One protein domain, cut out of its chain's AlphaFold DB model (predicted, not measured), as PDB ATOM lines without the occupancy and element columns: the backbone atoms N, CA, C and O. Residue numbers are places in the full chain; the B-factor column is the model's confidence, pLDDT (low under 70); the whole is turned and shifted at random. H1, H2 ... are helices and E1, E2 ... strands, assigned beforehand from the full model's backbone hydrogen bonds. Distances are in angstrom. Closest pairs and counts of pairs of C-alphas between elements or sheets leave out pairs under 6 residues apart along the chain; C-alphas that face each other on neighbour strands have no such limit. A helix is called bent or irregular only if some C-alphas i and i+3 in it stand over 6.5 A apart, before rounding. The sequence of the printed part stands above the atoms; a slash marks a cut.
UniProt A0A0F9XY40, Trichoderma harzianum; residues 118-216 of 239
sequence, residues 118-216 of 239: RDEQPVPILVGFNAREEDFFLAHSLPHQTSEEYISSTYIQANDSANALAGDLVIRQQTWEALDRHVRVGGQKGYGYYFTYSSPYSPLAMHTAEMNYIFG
ATOM      1  N   ARG A 118      77.403  12.651-116.381       91.94
ATOM      2  CA  ARG A 118      77.164  11.940-117.654       91.94
ATOM      3  C   ARG A 118      77.284  12.836-118.888       91.94
ATOM      4  O   ARG A 118      76.589  12.626-119.882       91.94
ATOM      5  N   ASP A 119      78.126  13.860-118.799       89.12
ATOM      6  CA  ASP A 119      78.368  14.793-119.901       89.12
ATOM      7  C   ASP A 119      79.399  14.233-120.908       89.12
ATOM      8  O   ASP A 119      79.680  14.853-121.937       89.12
ATOM      9  N   GLU A 120      79.976  13.056-120.640       85.75
ATOM     10  CA  GLU A 120      80.832  12.320-121.567       85.75
ATOM     11  C   GLU A 120      80.060  11.678-122.735       85.75
ATOM     12  O   GLU A 120      78.845  11.485-122.708       85.75
ATOM     13  N   GLN A 121      80.784  11.288-123.789       92.19
ATOM     14  CA  GLN A 121      80.187  10.559-124.909       92.19
ATOM     15  C   GLN A 121      79.780   9.128-124.495       92.19
ATOM     16  O   GLN A 121      80.625   8.376-123.999       92.19
ATOM     17  N   PRO A 122      78.532   8.693-124.761       94.56
ATOM     18  CA  PRO A 122      78.027   7.392-124.330       94.56
ATOM     19  C   PRO A 122      78.466   6.274-125.287       94.56
ATOM     20  O   PRO A 122      77.697   5.793-126.121       94.56
ATOM     21  N   VAL A 123      79.732   5.869-125.191       95.44
ATOM     22  CA  VAL A 123      80.326   4.821-126.035       95.44
ATOM     23  C   VAL A 123      80.897   3.676-125.198       95.44
ATOM     24  O   VAL A 123      81.314   3.896-124.061       95.44
ATOM     25  N   PRO A 124      80.957   2.440-125.724       95.38
ATOM     26  CA  PRO A 124      81.711   1.375-125.079       95.38
ATOM     27  C   PRO A 124      83.202   1.714-124.986       95.38
ATOM     28  O   PRO A 124      83.781   2.168-125.971       95.38
ATOM     29  N   ILE A 125      83.828   1.435-123.840       92.88
ATOM     30  CA  ILE A 125      85.265   1.676-123.631       92.88
ATOM     31  C   ILE A 125      86.017   0.407-123.212       92.88
ATOM     32  O   ILE A 125      85.476  -0.462-122.525       92.88
ATOM     33  N   LEU A 126      87.282   0.328-123.622       94.81
ATOM     34  CA  LEU A 126      88.289  -0.592-123.101       94.81
ATOM     35  C   LEU A 126      89.420   0.266-122.541       94.81
ATOM     36  O   LEU A 126      89.996   1.062-123.278       94.81
ATOM     37  N   VAL A 127      89.716   0.114-121.257       91.69
ATOM     38  CA  VAL A 127      90.786   0.858-120.583       91.69
ATOM     39  C   VAL A 127      91.584  -0.078-119.694       91.69
ATOM     40  O   VAL A 127      91.103  -1.144-119.305       91.69
ATOM     41  N   GLY A 128      92.795   0.316-119.343       91.31
ATOM     42  CA  GLY A 128      93.604  -0.462-118.428       91.31
ATOM     43  C   GLY A 128      94.873   0.255-118.036       91.31
ATOM     44  O   GLY A 128      95.128   1.379-118.457       91.31
ATOM     45  N   PHE A 129      95.611  -0.416-117.171       92.44
ATOM     46  CA  PHE A 129      96.858   0.055-116.596       92.44
ATOM     47  C   PHE A 129      97.750  -1.143-116.284       92.44
ATOM     48  O   PHE A 129      97.293  -2.295-116.209       92.44
ATOM     49  N   ASN A 130      99.025  -0.861-116.072       91.56
ATOM     50  CA  ASN A 130     100.046  -1.873-115.887       91.56
ATOM     51  C   ASN A 130     100.388  -2.071-114.401       91.56
ATOM     52  O   ASN A 130     100.125  -1.229-113.540       91.56
ATOM     53  N   ALA A 131     100.973  -3.220-114.070       89.75
ATOM     54  CA  ALA A 131     101.325  -3.554-112.689       89.75
ATOM     55  C   ALA A 131     102.349  -2.600-112.076       89.75
ATOM     56  O   ALA A 131     102.332  -2.383-110.868       89.75
ATOM     57  N   ARG A 132     103.226  -2.042-112.913       85.06
ATOM     58  CA  ARG A 132     104.369  -1.233-112.505       85.06
ATOM     59  C   ARG A 132     104.362   0.167-113.131       85.06
ATOM     60  O   ARG A 132     105.394   0.652-113.585       85.06
ATOM     61  N   GLU A 133     103.187   0.802-113.213       83.31
ATOM     62  CA  GLU A 133     103.035   2.178-113.734       83.31
ATOM     63  C   GLU A 133     104.044   3.148-113.131       83.31
ATOM     64  O   GLU A 133     104.634   3.961-113.833       83.31
ATOM     65  N   GLU A 134     104.279   3.011-111.833       75.31
ATOM     66  CA  GLU A 134     105.185   3.828-111.061       75.31
ATOM     67  C   GLU A 134     106.609   3.805-111.589       75.31
ATOM     68  O   GLU A 134     107.246   4.841-111.505       75.31
ATOM     69  N   ASP A 135     107.121   2.692-112.133       75.81
ATOM     70  CA  ASP A 135     108.561   2.523-112.396       75.81
ATOM     71  C   ASP A 135     109.116   3.606-113.339       75.81
ATOM     72  O   ASP A 135     110.286   3.973-113.245       75.81
ATOM     73  N   PHE A 136     108.273   4.166-114.212       69.25
ATOM     74  CA  PHE A 136     108.633   5.301-115.067       69.25
ATOM     75  C   PHE A 136     108.645   6.653-114.320       69.25
ATOM     76  O   PHE A 136     109.393   7.558-114.678       69.25
ATOM     77  N   PHE A 137     107.852   6.786-113.256       66.12
ATOM     78  CA  PHE A 137     107.628   8.009-112.476       66.12
ATOM     79  C   PHE A 137     108.277   7.988-111.069       66.12
ATOM     80  O   PHE A 137     108.253   9.001-110.366       66.12
ATOM     81  N   LEU A 138     108.880   6.866-110.647       61.03
ATOM     82  CA  LEU A 138     109.430   6.631-109.300       61.03
ATOM     83  C   LEU A 138     110.568   7.560-108.891       61.03
ATOM     84  O   LEU A 138     110.850   7.662-107.699       61.03
ATOM     85  N   ALA A 139     111.185   8.288-109.824       53.50
ATOM     86  CA  ALA A 139     112.158   9.322-109.474       53.50
ATOM     87  C   ALA A 139     111.604  10.358-108.463       53.50
ATOM     88  O   ALA A 139     112.391  11.090-107.870       53.50
ATOM     89  N   HIS A 140     110.281  10.404-108.222       49.88
ATOM     90  CA  HIS A 140     109.641  11.397-107.356       49.88
ATOM     91  C   HIS A 140     108.486  10.879-106.468       49.88
ATOM     92  O   HIS A 140     107.627  11.664-106.055       49.88
ATOM     93  N   SER A 141     108.429   9.588-106.120       44.22
ATOM     94  CA  SER A 141     107.406   9.093-105.186       44.22
ATOM     95  C   SER A 141     107.792   9.268-103.709       44.22
ATOM     96  O   SER A 141     108.498   8.445-103.132       44.22
ATOM     97  N   LEU A 142     107.204  10.306-103.105       40.44
ATOM     98  CA  LEU A 142     107.135  10.699-101.686       40.44
ATOM     99  C   LEU A 142     108.146  11.759-101.182       40.44
ATOM    100  O   LEU A 142     109.355  11.606-101.341       40.44
ATOM    101  N   PRO A 143     107.657  12.812-100.490       43.19
ATOM    102  CA  PRO A 143     108.463  13.913 -99.976       43.19
ATOM    103  C   PRO A 143     109.035  13.569 -98.594       43.19
ATOM    104  O   PRO A 143     108.535  14.044 -97.579       43.19
ATOM    105  N   HIS A 144     110.084  12.757 -98.531       45.41
ATOM    106  CA  HIS A 144     110.894  12.676 -97.312       45.41
ATOM    107  C   HIS A 144     112.103  13.589 -97.498       45.41
ATOM    108  O   HIS A 144     112.881  13.405 -98.432       45.41
ATOM    109  N   GLN A 145     112.234  14.619 -96.655       45.41
ATOM    110  CA  GLN A 145     113.272  15.644 -96.836       45.41
ATOM    111  C   GLN A 145     114.639  15.217 -96.289       45.41
ATOM    112  O   GLN A 145     115.630  15.914 -96.511       45.41
ATOM    113  N   THR A 146     114.719  14.066 -95.610       47.47
ATOM    114  CA  THR A 146     115.979  13.457 -95.165       47.47
ATOM    115  C   THR A 146     115.931  11.929 -95.235       47.47
ATOM    116  O   THR A 146     114.870  11.310 -95.130       47.47
ATOM    117  N   SER A 147     117.106  11.312 -95.370       43.56
ATOM    118  CA  SER A 147     117.301   9.861 -95.280       43.56
ATOM    119  C   SER A 147     116.801   9.276 -93.955       43.56
ATOM    120  O   SER A 147     116.243   8.183 -93.947       43.56
ATOM    121  N   GLU A 148     116.953   9.995 -92.842       46.09
ATOM    122  CA  GLU A 148     116.524   9.552 -91.513       46.09
ATOM    123  C   GLU A 148     114.993   9.415 -91.363       46.09
ATOM    124  O   GLU A 148     114.542   8.482 -90.698       46.09
ATOM    125  N   GLU A 149     114.188  10.277 -92.000       52.06
ATOM    126  CA  GLU A 149     112.714  10.166 -92.004       52.06
ATOM    127  C   GLU A 149     112.245   8.904 -92.743       52.06
ATOM    128  O   GLU A 149     111.407   8.157 -92.234       52.06
ATOM    129  N   TYR A 150     112.868   8.620 -93.889       45.28
ATOM    130  CA  TYR A 150     112.628   7.438 -94.723       45.28
ATOM    131  C   TYR A 150     113.051   6.120 -94.036       45.28
ATOM    132  O   TYR A 150     112.382   5.095 -94.165       45.28
ATOM    133  N   ILE A 151     114.126   6.143 -93.238       45.19
ATOM    134  CA  ILE A 151     114.666   4.968 -92.528       45.19
ATOM    135  C   ILE A 151     113.781   4.516 -91.345       45.19
ATOM    136  O   ILE A 151     113.829   3.348 -90.954       45.19
ATOM    137  N   SER A 152     112.955   5.401 -90.776       51.50
ATOM    138  CA  SER A 152     112.172   5.113 -89.560       51.50
ATOM    139  C   SER A 152     110.927   4.234 -89.775       51.50
ATOM    140  O   SER A 152     110.400   3.667 -88.813       51.50
ATOM    141  N   SER A 153     110.484   4.054 -91.022       46.62
ATOM    142  CA  SER A 153     109.398   3.142 -91.397       46.62
ATOM    143  C   SER A 153     109.965   1.871 -92.032       46.62
ATOM    144  O   SER A 153     110.715   1.949 -92.995       46.62
ATOM    145  N   THR A 154     109.614   0.695 -91.504       44.91
ATOM    146  CA  THR A 154     109.943  -0.660 -92.007       44.91
ATOM    147  C   THR A 154     110.348  -0.734 -93.495       44.91
ATOM    148  O   THR A 154     109.510  -0.736 -94.396       44.91
ATOM    149  N   TYR A 155     111.661  -0.839 -93.714       48.56
ATOM    150  CA  TYR A 155     112.423  -0.358 -94.880       48.56
ATOM    151  C   TYR A 155     112.147  -1.002 -96.258       48.56
ATOM    152  O   TYR A 155     112.621  -0.494 -97.265       48.56
ATOM    153  N   ILE A 156     111.388  -2.100 -96.349       48.91
ATOM    154  CA  ILE A 156     111.045  -2.728 -97.648       48.91
ATOM    155  C   ILE A 156     109.566  -2.509 -97.978       48.91
ATOM    156  O   ILE A 156     109.238  -1.972 -99.028       48.91
ATOM    157  N   GLN A 157     108.669  -2.813 -97.036       49.69
ATOM    158  CA  GLN A 157     107.230  -2.604 -97.230       49.69
ATOM    159  C   GLN A 157     106.855  -1.125 -97.367       49.69
ATOM    160  O   GLN A 157     105.922  -0.815 -98.101       49.69
ATOM    161  N   ALA A 158     107.567  -0.213 -96.692       52.44
ATOM    162  CA  ALA A 158     107.319   1.222 -96.816       52.44
ATOM    163  C   ALA A 158     107.675   1.747 -98.216       52.44
ATOM    164  O   ALA A 158     106.897   2.501 -98.793       52.44
ATOM    165  N   ASN A 159     108.794   1.289 -98.790       62.28
ATOM    166  CA  ASN A 159     109.207   1.667-100.139       62.28
ATOM    167  C   ASN A 159     108.280   1.063-101.204       62.28
ATOM    168  O   ASN A 159     107.819   1.766-102.097       62.28
ATOM    169  N   ASP A 160     107.910  -0.211-101.065       64.56
ATOM    170  CA  ASP A 160     106.973  -0.853-101.993       64.56
ATOM    171  C   ASP A 160     105.577  -0.208-101.931       64.56
ATOM    172  O   ASP A 160     104.933  -0.020-102.961       64.56
ATOM    173  N   SER A 161     105.123   0.194-100.738       65.12
ATOM    174  CA  SER A 161     103.843   0.900-100.566       65.12
ATOM    175  C   SER A 161     103.884   2.321-101.134       65.12
ATOM    176  O   SER A 161     102.909   2.766-101.733       65.12
ATOM    177  N   ALA A 162     105.006   3.027-100.970       66.69
ATOM    178  CA  ALA A 162     105.237   4.347-101.553       66.69
ATOM    179  C   ALA A 162     105.185   4.307-103.082       66.69
ATOM    180  O   ALA A 162     104.500   5.111-103.716       66.69
ATOM    181  N   ASN A 163     105.864   3.319-103.656       71.56
ATOM    182  CA  ASN A 163     105.922   3.081-105.088       71.56
ATOM    183  C   ASN A 163     104.544   2.692-105.635       71.56
ATOM    184  O   ASN A 163     104.070   3.258-106.622       71.56
ATOM    185  N   ALA A 164     103.842   1.787-104.944       71.56
ATOM    186  CA  ALA A 164     102.476   1.418-105.288       71.56
ATOM    187  C   ALA A 164     101.542   2.637-105.292       71.56
ATOM    188  O   ALA A 164     100.820   2.830-106.271       71.56
ATOM    189  N   LEU A 165     101.617   3.488-104.262       67.94
ATOM    190  CA  LEU A 165     100.833   4.719-104.175       67.94
ATOM    191  C   LEU A 165     101.154   5.689-105.320       67.94
ATOM    192  O   LEU A 165     100.249   6.324-105.853       67.94
ATOM    193  N   ALA A 166     102.416   5.795-105.733       71.38
ATOM    194  CA  ALA A 166     102.796   6.635-106.866       71.38
ATOM    195  C   ALA A 166     102.126   6.176-108.164       71.38
ATOM    196  O   ALA A 166     101.513   6.978-108.862       71.38
ATOM    197  N   GLY A 167     102.180   4.875-108.457       72.06
ATOM    198  CA  GLY A 167     101.519   4.311-109.635       72.06
ATOM    199  C   GLY A 167     100.004   4.516-109.599       72.06
ATOM    200  O   GLY A 167      99.396   4.822-110.628       72.06
ATOM    201  N   ASP A 168      99.398   4.423-108.412       73.81
ATOM    202  CA  ASP A 168      97.973   4.697-108.218       73.81
ATOM    203  C   ASP A 168      97.624   6.155-108.522       73.81
ATOM    204  O   ASP A 168      96.724   6.406-109.325       73.81
ATOM    205  N   LEU A 169      98.363   7.102-107.939       70.69
ATOM    206  CA  LEU A 169      98.119   8.536-108.099       70.69
ATOM    207  C   LEU A 169      98.363   9.031-109.529       70.69
ATOM    208  O   LEU A 169      97.691   9.965-109.966       70.69
ATOM    209  N   VAL A 170      99.319   8.427-110.238       70.88
ATOM    210  CA  VAL A 170      99.745   8.887-111.564       70.88
ATOM    211  C   VAL A 170      98.911   8.264-112.690       70.88
ATOM    212  O   VAL A 170      98.622   8.971-113.654       70.88
ATOM    213  N   ILE A 171      98.503   6.986-112.583       79.62
ATOM    214  CA  ILE A 171      97.759   6.278-113.648       79.62
ATOM    215  C   ILE A 171      96.624   5.391-113.118       79.62
ATOM    216  O   ILE A 171      95.481   5.525-113.575       79.62
ATOM    217  N   ARG A 172      96.907   4.444-112.207       81.25
ATOM    218  CA  ARG A 172      95.995   3.303-111.976       81.25
ATOM    219  C   ARG A 172      94.650   3.739-111.399       81.25
ATOM    220  O   ARG A 172      93.606   3.394-111.956       81.25
ATOM    221  N   GLN A 173      94.659   4.528-110.319       80.88
ATOM    222  CA  GLN A 173      93.432   4.949-109.635       80.88
ATOM    223  C   GLN A 173      92.562   5.800-110.561       80.88
ATOM    224  O   GLN A 173      91.367   5.552-110.678       80.88
ATOM    225  N   GLN A 174      93.161   6.774-111.244       79.62
ATOM    226  CA  GLN A 174      92.438   7.696-112.124       79.62
ATOM    227  C   GLN A 174      91.770   6.957-113.293       79.62
ATOM    228  O   GLN A 174      90.617   7.229-113.627       79.62
ATOM    229  N   THR A 175      92.468   5.972-113.869       85.69
ATOM    230  CA  THR A 175      91.937   5.117-114.942       85.69
ATOM    231  C   THR A 175      90.773   4.259-114.448       85.69
ATOM    232  O   THR A 175      89.730   4.184-115.103       85.69
ATOM    233  N   TRP A 176      90.923   3.637-113.274       86.06
ATOM    234  CA  TRP A 176      89.859   2.847-112.657       86.06
ATOM    235  C   TRP A 176      88.629   3.696-112.326       86.06
ATOM    236  O   TRP A 176      87.505   3.298-112.617       86.06
ATOM    237  N   GLU A 177      88.826   4.881-111.757       84.00
ATOM    238  CA  GLU A 177      87.748   5.792-111.391       84.00
ATOM    239  C   GLU A 177      86.960   6.314-112.594       84.00
ATOM    240  O   GLU A 177      85.736   6.437-112.510       84.00
ATOM    241  N   ALA A 178      87.640   6.604-113.705       84.44
ATOM    242  CA  ALA A 178      86.982   6.976-114.951       84.44
ATOM    243  C   ALA A 178      86.128   5.816-115.488       84.44
ATOM    244  O   ALA A 178      84.961   6.019-115.823       84.44
ATOM    245  N   LEU A 179      86.667   4.589-115.503       90.56
ATOM    246  CA  LEU A 179      85.921   3.392-115.906       90.56
ATOM    247  C   LEU A 179      84.701   3.143-115.016       90.56
ATOM    248  O   LEU A 179      83.604   2.906-115.523       90.56
ATOM    249  N   ASP A 180      84.890   3.176-113.697       89.56
ATOM    250  CA  ASP A 180      83.835   2.892-112.727       89.56
ATOM    251  C   ASP A 180      82.682   3.886-112.873       89.56
ATOM    252  O   ASP A 180      81.525   3.468-112.964       89.56
ATOM    253  N   ARG A 181      82.980   5.186-113.010       85.00
ATOM    254  CA  ARG A 181      81.953   6.207-113.250       85.00
ATOM    255  C   ARG A 181      81.281   6.045-114.611       85.00
ATOM    256  O   ARG A 181      80.054   6.041-114.668       85.00
ATOM    257  N   HIS A 182      82.034   5.814-115.686       87.75
ATOM    258  CA  HIS A 182      81.474   5.592-117.030       87.75
ATOM    259  C   HIS A 182      80.474   4.423-117.068       87.75
ATOM    260  O   HIS A 182      79.424   4.487-117.712       87.75
ATOM    261  N   VAL A 183      80.767   3.350-116.325       93.12
ATOM    262  CA  VAL A 183      79.899   2.168-116.233       93.12
ATOM    263  C   VAL A 183      78.736   2.389-115.266       93.12
ATOM    264  O   VAL A 183      77.582   2.163-115.630       93.12
ATOM    265  N   ARG A 184      79.006   2.804-114.022       92.81
ATOM    266  CA  ARG A 184      77.990   2.873-112.956       92.81
ATOM    267  C   ARG A 184      77.116   4.113-113.041       92.81
ATOM    268  O   ARG A 184      75.918   4.027-112.775       92.81
ATOM    269  N   VAL A 185      77.712   5.251-113.378       91.12
ATOM    270  CA  VAL A 185      77.011   6.522-113.555       91.12
ATOM    271  C   VAL A 185      76.541   6.615-115.001       91.12
ATOM    272  O   VAL A 185      75.338   6.648-115.221       91.12
ATOM    273  N   GLY A 186      77.433   6.542-115.989       90.88
ATOM    274  CA  GLY A 186      77.081   6.678-117.412       90.88
ATOM    275  C   GLY A 186      76.186   5.562-117.976       90.88
ATOM    276  O   GLY A 186      75.499   5.763-118.981       90.88
ATOM    277  N   GLY A 187      76.144   4.386-117.335       94.81
ATOM    278  CA  GLY A 187      75.357   3.231-117.787       94.81
ATOM    279  C   GLY A 187      75.909   2.565-119.052       94.81
ATOM    280  O   GLY A 187      75.190   1.822-119.724       94.81
ATOM    281  N   GLN A 188      77.164   2.852-119.403       93.38
ATOM    282  CA  GLN A 188      77.808   2.370-120.621       93.38
ATOM    283  C   GLN A 188      78.514   1.027-120.408       93.38
ATOM    284  O   GLN A 188      78.778   0.593-119.286       93.38
ATOM    285  N   LYS A 189      78.856   0.351-121.509       96.38
ATOM    286  CA  LYS A 189      79.710  -0.843-121.457       96.38
ATOM    287  C   LYS A 189      81.161  -0.421-121.238       96.38
ATOM    288  O   LYS A 189      81.683   0.389-121.996       96.38
ATOM    289  N   GLY A 190      81.820  -1.016-120.255       94.19
ATOM    290  CA  GLY A 190      83.232  -0.778-119.982       94.19
ATOM    291  C   GLY A 190      83.956  -2.083-119.696       94.19
ATOM    292  O   GLY A 190      83.429  -2.948-118.995       94.19
ATOM    293  N   TYR A 191      85.158  -2.218-120.244       95.12
ATOM    294  CA  TYR A 191      86.056  -3.339-120.000       95.12
ATOM    295  C   TYR A 191      87.362  -2.795-119.424       95.12
ATOM    296  O   TYR A 191      87.971  -1.899-120.004       95.12
ATOM    297  N   GLY A 192      87.763  -3.326-118.272       94.31
ATOM    298  CA  GLY A 192      89.036  -3.014-117.632       94.31
ATOM    299  C   GLY A 192      90.045  -4.133-117.865       94.31
ATOM    300  O   GLY A 192      89.682  -5.304-117.733       94.31
ATOM    301  N   TYR A 193      91.298  -3.796-118.163       95.44
ATOM    302  CA  TYR A 193      92.415  -4.739-118.105       95.44
ATOM    303  C   TYR A 193      93.468  -4.301-117.084       95.44
ATOM    304  O   TYR A 193      93.681  -3.114-116.847       95.44
ATOM    305  N   TYR A 194      94.136  -5.292-116.496       96.12
ATOM    306  CA  TYR A 194      95.289  -5.104-115.626       96.12
ATOM    307  C   TYR A 194      96.455  -5.903-116.201       96.12
ATOM    308  O   TYR A 194      96.440  -7.136-116.184       96.12
ATOM    309  N   PHE A 195      97.427  -5.206-116.783       94.88
ATOM    310  CA  PHE A 195      98.532  -5.844-117.485       94.88
ATOM    311  C   PHE A 195      99.677  -6.160-116.520       94.88
ATOM    312  O   PHE A 195     100.300  -5.273-115.941       94.88
ATOM    313  N   THR A 196      99.967  -7.448-116.356       92.88
ATOM    314  CA  THR A 196     100.979  -7.957-115.415       92.88
ATOM    315  C   THR A 196     102.096  -8.737-116.100       92.88
ATOM    316  O   THR A 196     102.970  -9.281-115.426       92.88
ATOM    317  N   TYR A 197     102.061  -8.841-117.429       87.38
ATOM    318  CA  TYR A 197     102.957  -9.729-118.152       87.38
ATOM    319  C   TYR A 197     104.376  -9.162-118.221       87.38
ATOM    320  O   TYR A 197     104.582  -7.993-118.542       87.38
ATOM    321  N   SER A 198     105.354 -10.027-117.964       78.94
ATOM    322  CA  SER A 198     106.775  -9.748-118.132       78.94
ATOM    323  C   SER A 198     107.435 -10.792-119.034       78.94
ATOM    324  O   SER A 198     106.995 -11.938-119.137       78.94
ATOM    325  N   SER A 199     108.505 -10.393-119.713       71.31
ATOM    326  CA  SER A 199     109.309 -11.249-120.589       71.31
ATOM    327  C   SER A 199     110.786 -10.847-120.558       71.31
ATOM    328  O   SER A 199     111.105  -9.758-120.087       71.31
ATOM    329  N   PRO A 200     111.710 -11.652-121.112       70.50
ATOM    330  CA  PRO A 200     113.112 -11.246-121.243       70.50
ATOM    331  C   PRO A 200     113.332  -9.937-122.028       70.50
ATOM    332  O   PRO A 200     114.349  -9.283-121.821       70.50
ATOM    333  N   TYR A 201     112.393  -9.553-122.903       61.53
ATOM    334  CA  TYR A 201     112.443  -8.317-123.697       61.53
ATOM    335  C   TYR A 201     111.670  -7.148-123.061       61.53
ATOM    336  O   TYR A 201     111.896  -5.998-123.422       61.53
ATOM    337  N   SER A 202     110.769  -7.438-122.117       68.31
ATOM    338  CA  SER A 202     110.007  -6.464-121.326       68.31
ATOM    339  C   SER A 202     109.848  -7.003-119.898       68.31
ATOM    340  O   SER A 202     108.814  -7.585-119.567       68.31
ATOM    341  N   PRO A 203     110.891  -6.911-119.059       68.69
ATOM    342  CA  PRO A 203     110.961  -7.643-117.790       68.69
ATOM    343  C   PRO A 203     110.109  -7.036-116.682       68.69
ATOM    344  O   PRO A 203     109.829  -7.707-115.689       68.69
ATOM    345  N   LEU A 204     109.672  -5.795-116.865       76.62
ATOM    346  CA  LEU A 204     108.734  -5.112-115.993       76.62
ATOM    347  C   LEU A 204     107.479  -4.787-116.800       76.62
ATOM    348  O   LEU A 204     107.565  -4.313-117.935       76.62
ATOM    349  N   ALA A 205     106.313  -5.015-116.200       85.62
ATOM    350  CA  ALA A 205     105.037  -4.522-116.707       85.62
ATOM    351  C   ALA A 205     104.897  -3.032-116.349       85.62
ATOM    352  O   ALA A 205     104.014  -2.653-115.582       85.62
ATOM    353  N   MET A 206     105.846  -2.220-116.816       82.50
ATOM    354  CA  MET A 206     105.927  -0.781-116.553       82.50
ATOM    355  C   MET A 206     105.014   0.019-117.483       82.50
ATOM    356  O   MET A 206     104.448  -0.558-118.409       82.50
ATOM    357  N   HIS A 207     104.884   1.328-117.268       86.25
ATOM    358  CA  HIS A 207     104.099   2.217-118.134       86.25
ATOM    359  C   HIS A 207     104.364   1.945-119.630       86.25
ATOM    360  O   HIS A 207     105.515   1.948-120.068       86.25
ATOM    361  N   THR A 208     103.309   1.692-120.414       86.19
ATOM    362  CA  THR A 208     103.327   1.370-121.865       86.19
ATOM    363  C   THR A 208     103.961   0.035-122.302       86.19
ATOM    364  O   THR A 208     104.043  -0.244-123.503       86.19
ATOM    365  N   ALA A 209     104.381  -0.836-121.377       85.00
ATOM    366  CA  ALA A 209     104.989  -2.133-121.704       85.00
ATOM    367  C   ALA A 209     104.076  -3.069-122.526       85.00
ATOM    368  O   ALA A 209     104.555  -3.909-123.293       85.00
ATOM    369  N   GLU A 210     102.759  -2.924-122.401       87.94
ATOM    370  CA  GLU A 210     101.761  -3.703-123.129       87.94
ATOM    371  C   GLU A 210     101.716  -3.371-124.628       87.94
ATOM    372  O   GLU A 210     101.229  -4.174-125.427       87.94
ATOM    373  N   MET A 211     102.258  -2.221-125.041       86.50
ATOM    374  CA  MET A 211     102.123  -1.708-126.404       86.50
ATOM    375  C   MET A 211     102.731  -2.645-127.460       86.50
ATOM    376  O   MET A 211     102.160  -2.851-128.535       86.50
ATOM    377  N   ASN A 212     103.844  -3.300-127.127       78.62
ATOM    378  CA  ASN A 212     104.475  -4.299-127.993       78.62
ATOM    379  C   ASN A 212     103.586  -5.535-128.208       78.62
ATOM    380  O   ASN A 212     103.626  -6.149-129.274       78.62
ATOM    381  N   TYR A 213     102.751  -5.886-127.226       84.88
ATOM    382  CA  TYR A 213     101.802  -6.995-127.321       84.88
ATOM    383  C   TYR A 213     100.578  -6.605-128.147       84.88
ATOM    384  O   TYR A 213     100.133  -7.393-128.977       84.88
ATOM    385  N   ILE A 214     100.079  -5.377-127.967       88.50
ATOM    386  CA  ILE A 214      98.940  -4.834-128.723       88.50
ATOM    387  C   ILE A 214      99.254  -4.793-130.222       88.50
ATOM    388  O   ILE A 214      98.447  -5.243-131.032       88.50
ATOM    389  N   PHE A 215     100.432  -4.291-130.599       86.31
ATOM    390  CA  PHE A 215     100.818  -4.158-132.007       86.31
ATOM    391  C   PHE A 215     101.533  -5.383-132.588       86.31
ATOM    392  O   PHE A 215     101.893  -5.378-133.764       86.31
ATOM    393  N   GLY A 216     101.758  -6.432-131.791       79.69
ATOM    394  CA  GLY A 216     102.493  -7.620-132.233       79.69
ATOM    395  C   GLY A 216     103.973  -7.355-132.546       79.69
ATOM    396  O   GLY A 216     104.587  -8.119-133.287       79.69
TER     397      GLY A 216
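AT A GLANCE: This is residues 118 to 216 of the 239 residues of a protein of Trichoderma harzianum (UniProt A0A0F9XY40). Two parallel strands, E1 and E2, lie side by side as a narrow ribbon, and the second arm of a long bent helix, H3b, packs along it; the first arm, H3a, runs beyond the ribbon with little H1 packed on it. The stretch round H2 sticks out at one far end with residues 143 to 149 and 152 to 157, and a long loop with H4 makes another end, away from H3b. You have 99 residues with four named helices and two named strands, in the order E1 H1 H2 H3 E2 H4, of mixed class. The whole is loose, with a radius of gyration of the C-alphas of 16.7 A, and flat, spanning 51 by 35 by 17 A.

HOW THE PARTS SIT: Begin at E1, residues 125 to 130, and find its parallel neighbour E2, residues 190 to 195, at 19 degrees; N 127 and O 191 are 2.9 A apart, within hydrogen-bond range. Between them come H1, residues 133 to 136, H2, residues 147 to 151, and H3, residues 157 to 184: a strand-helix-strand unit, two parallel strands with helices between. H3 was assigned as one helix by its hydrogen bonds but is bent, with C-alphas 170 and 173 7.7 A apart; H3a, residues 157 to 170, and H3b, residues 173 to 184, stand at a steep tilt of 54 degrees. H1 touches H3a, closest at the C-alphas of Glu 134 and Gly 167, 4.0 A. The closest C-alphas of H3b and E2 are those of Val 183 and Gly 190, 5.8 A. Every O i to N i+4 pair is within hydrogen-bond range in H2, H3a and H3b.

IN THESE COORDINATES: Find C-alpha 125 at (85.265, 1.676, -123.631); E1 runs 17.1 A from there, and E2 16.3 A. H1 is only just irregular, with C-alphas 133 and 136 6.55 A apart. H3a measures 19.8 A and H3b 15.9 A. H4, residues 211 to 214, ends at C-alpha 214, (98.940, -4.834, -128.723).

THE WHOLE: The C-alphas farthest apart are those of Pro 122 and Glu 148, 50.6 A. The printed part has no cut, and the link from E2 to H4, 15 residues, is long. Look for pLDDT under 70 at residues 136 to 162, 165 and 201 to 203.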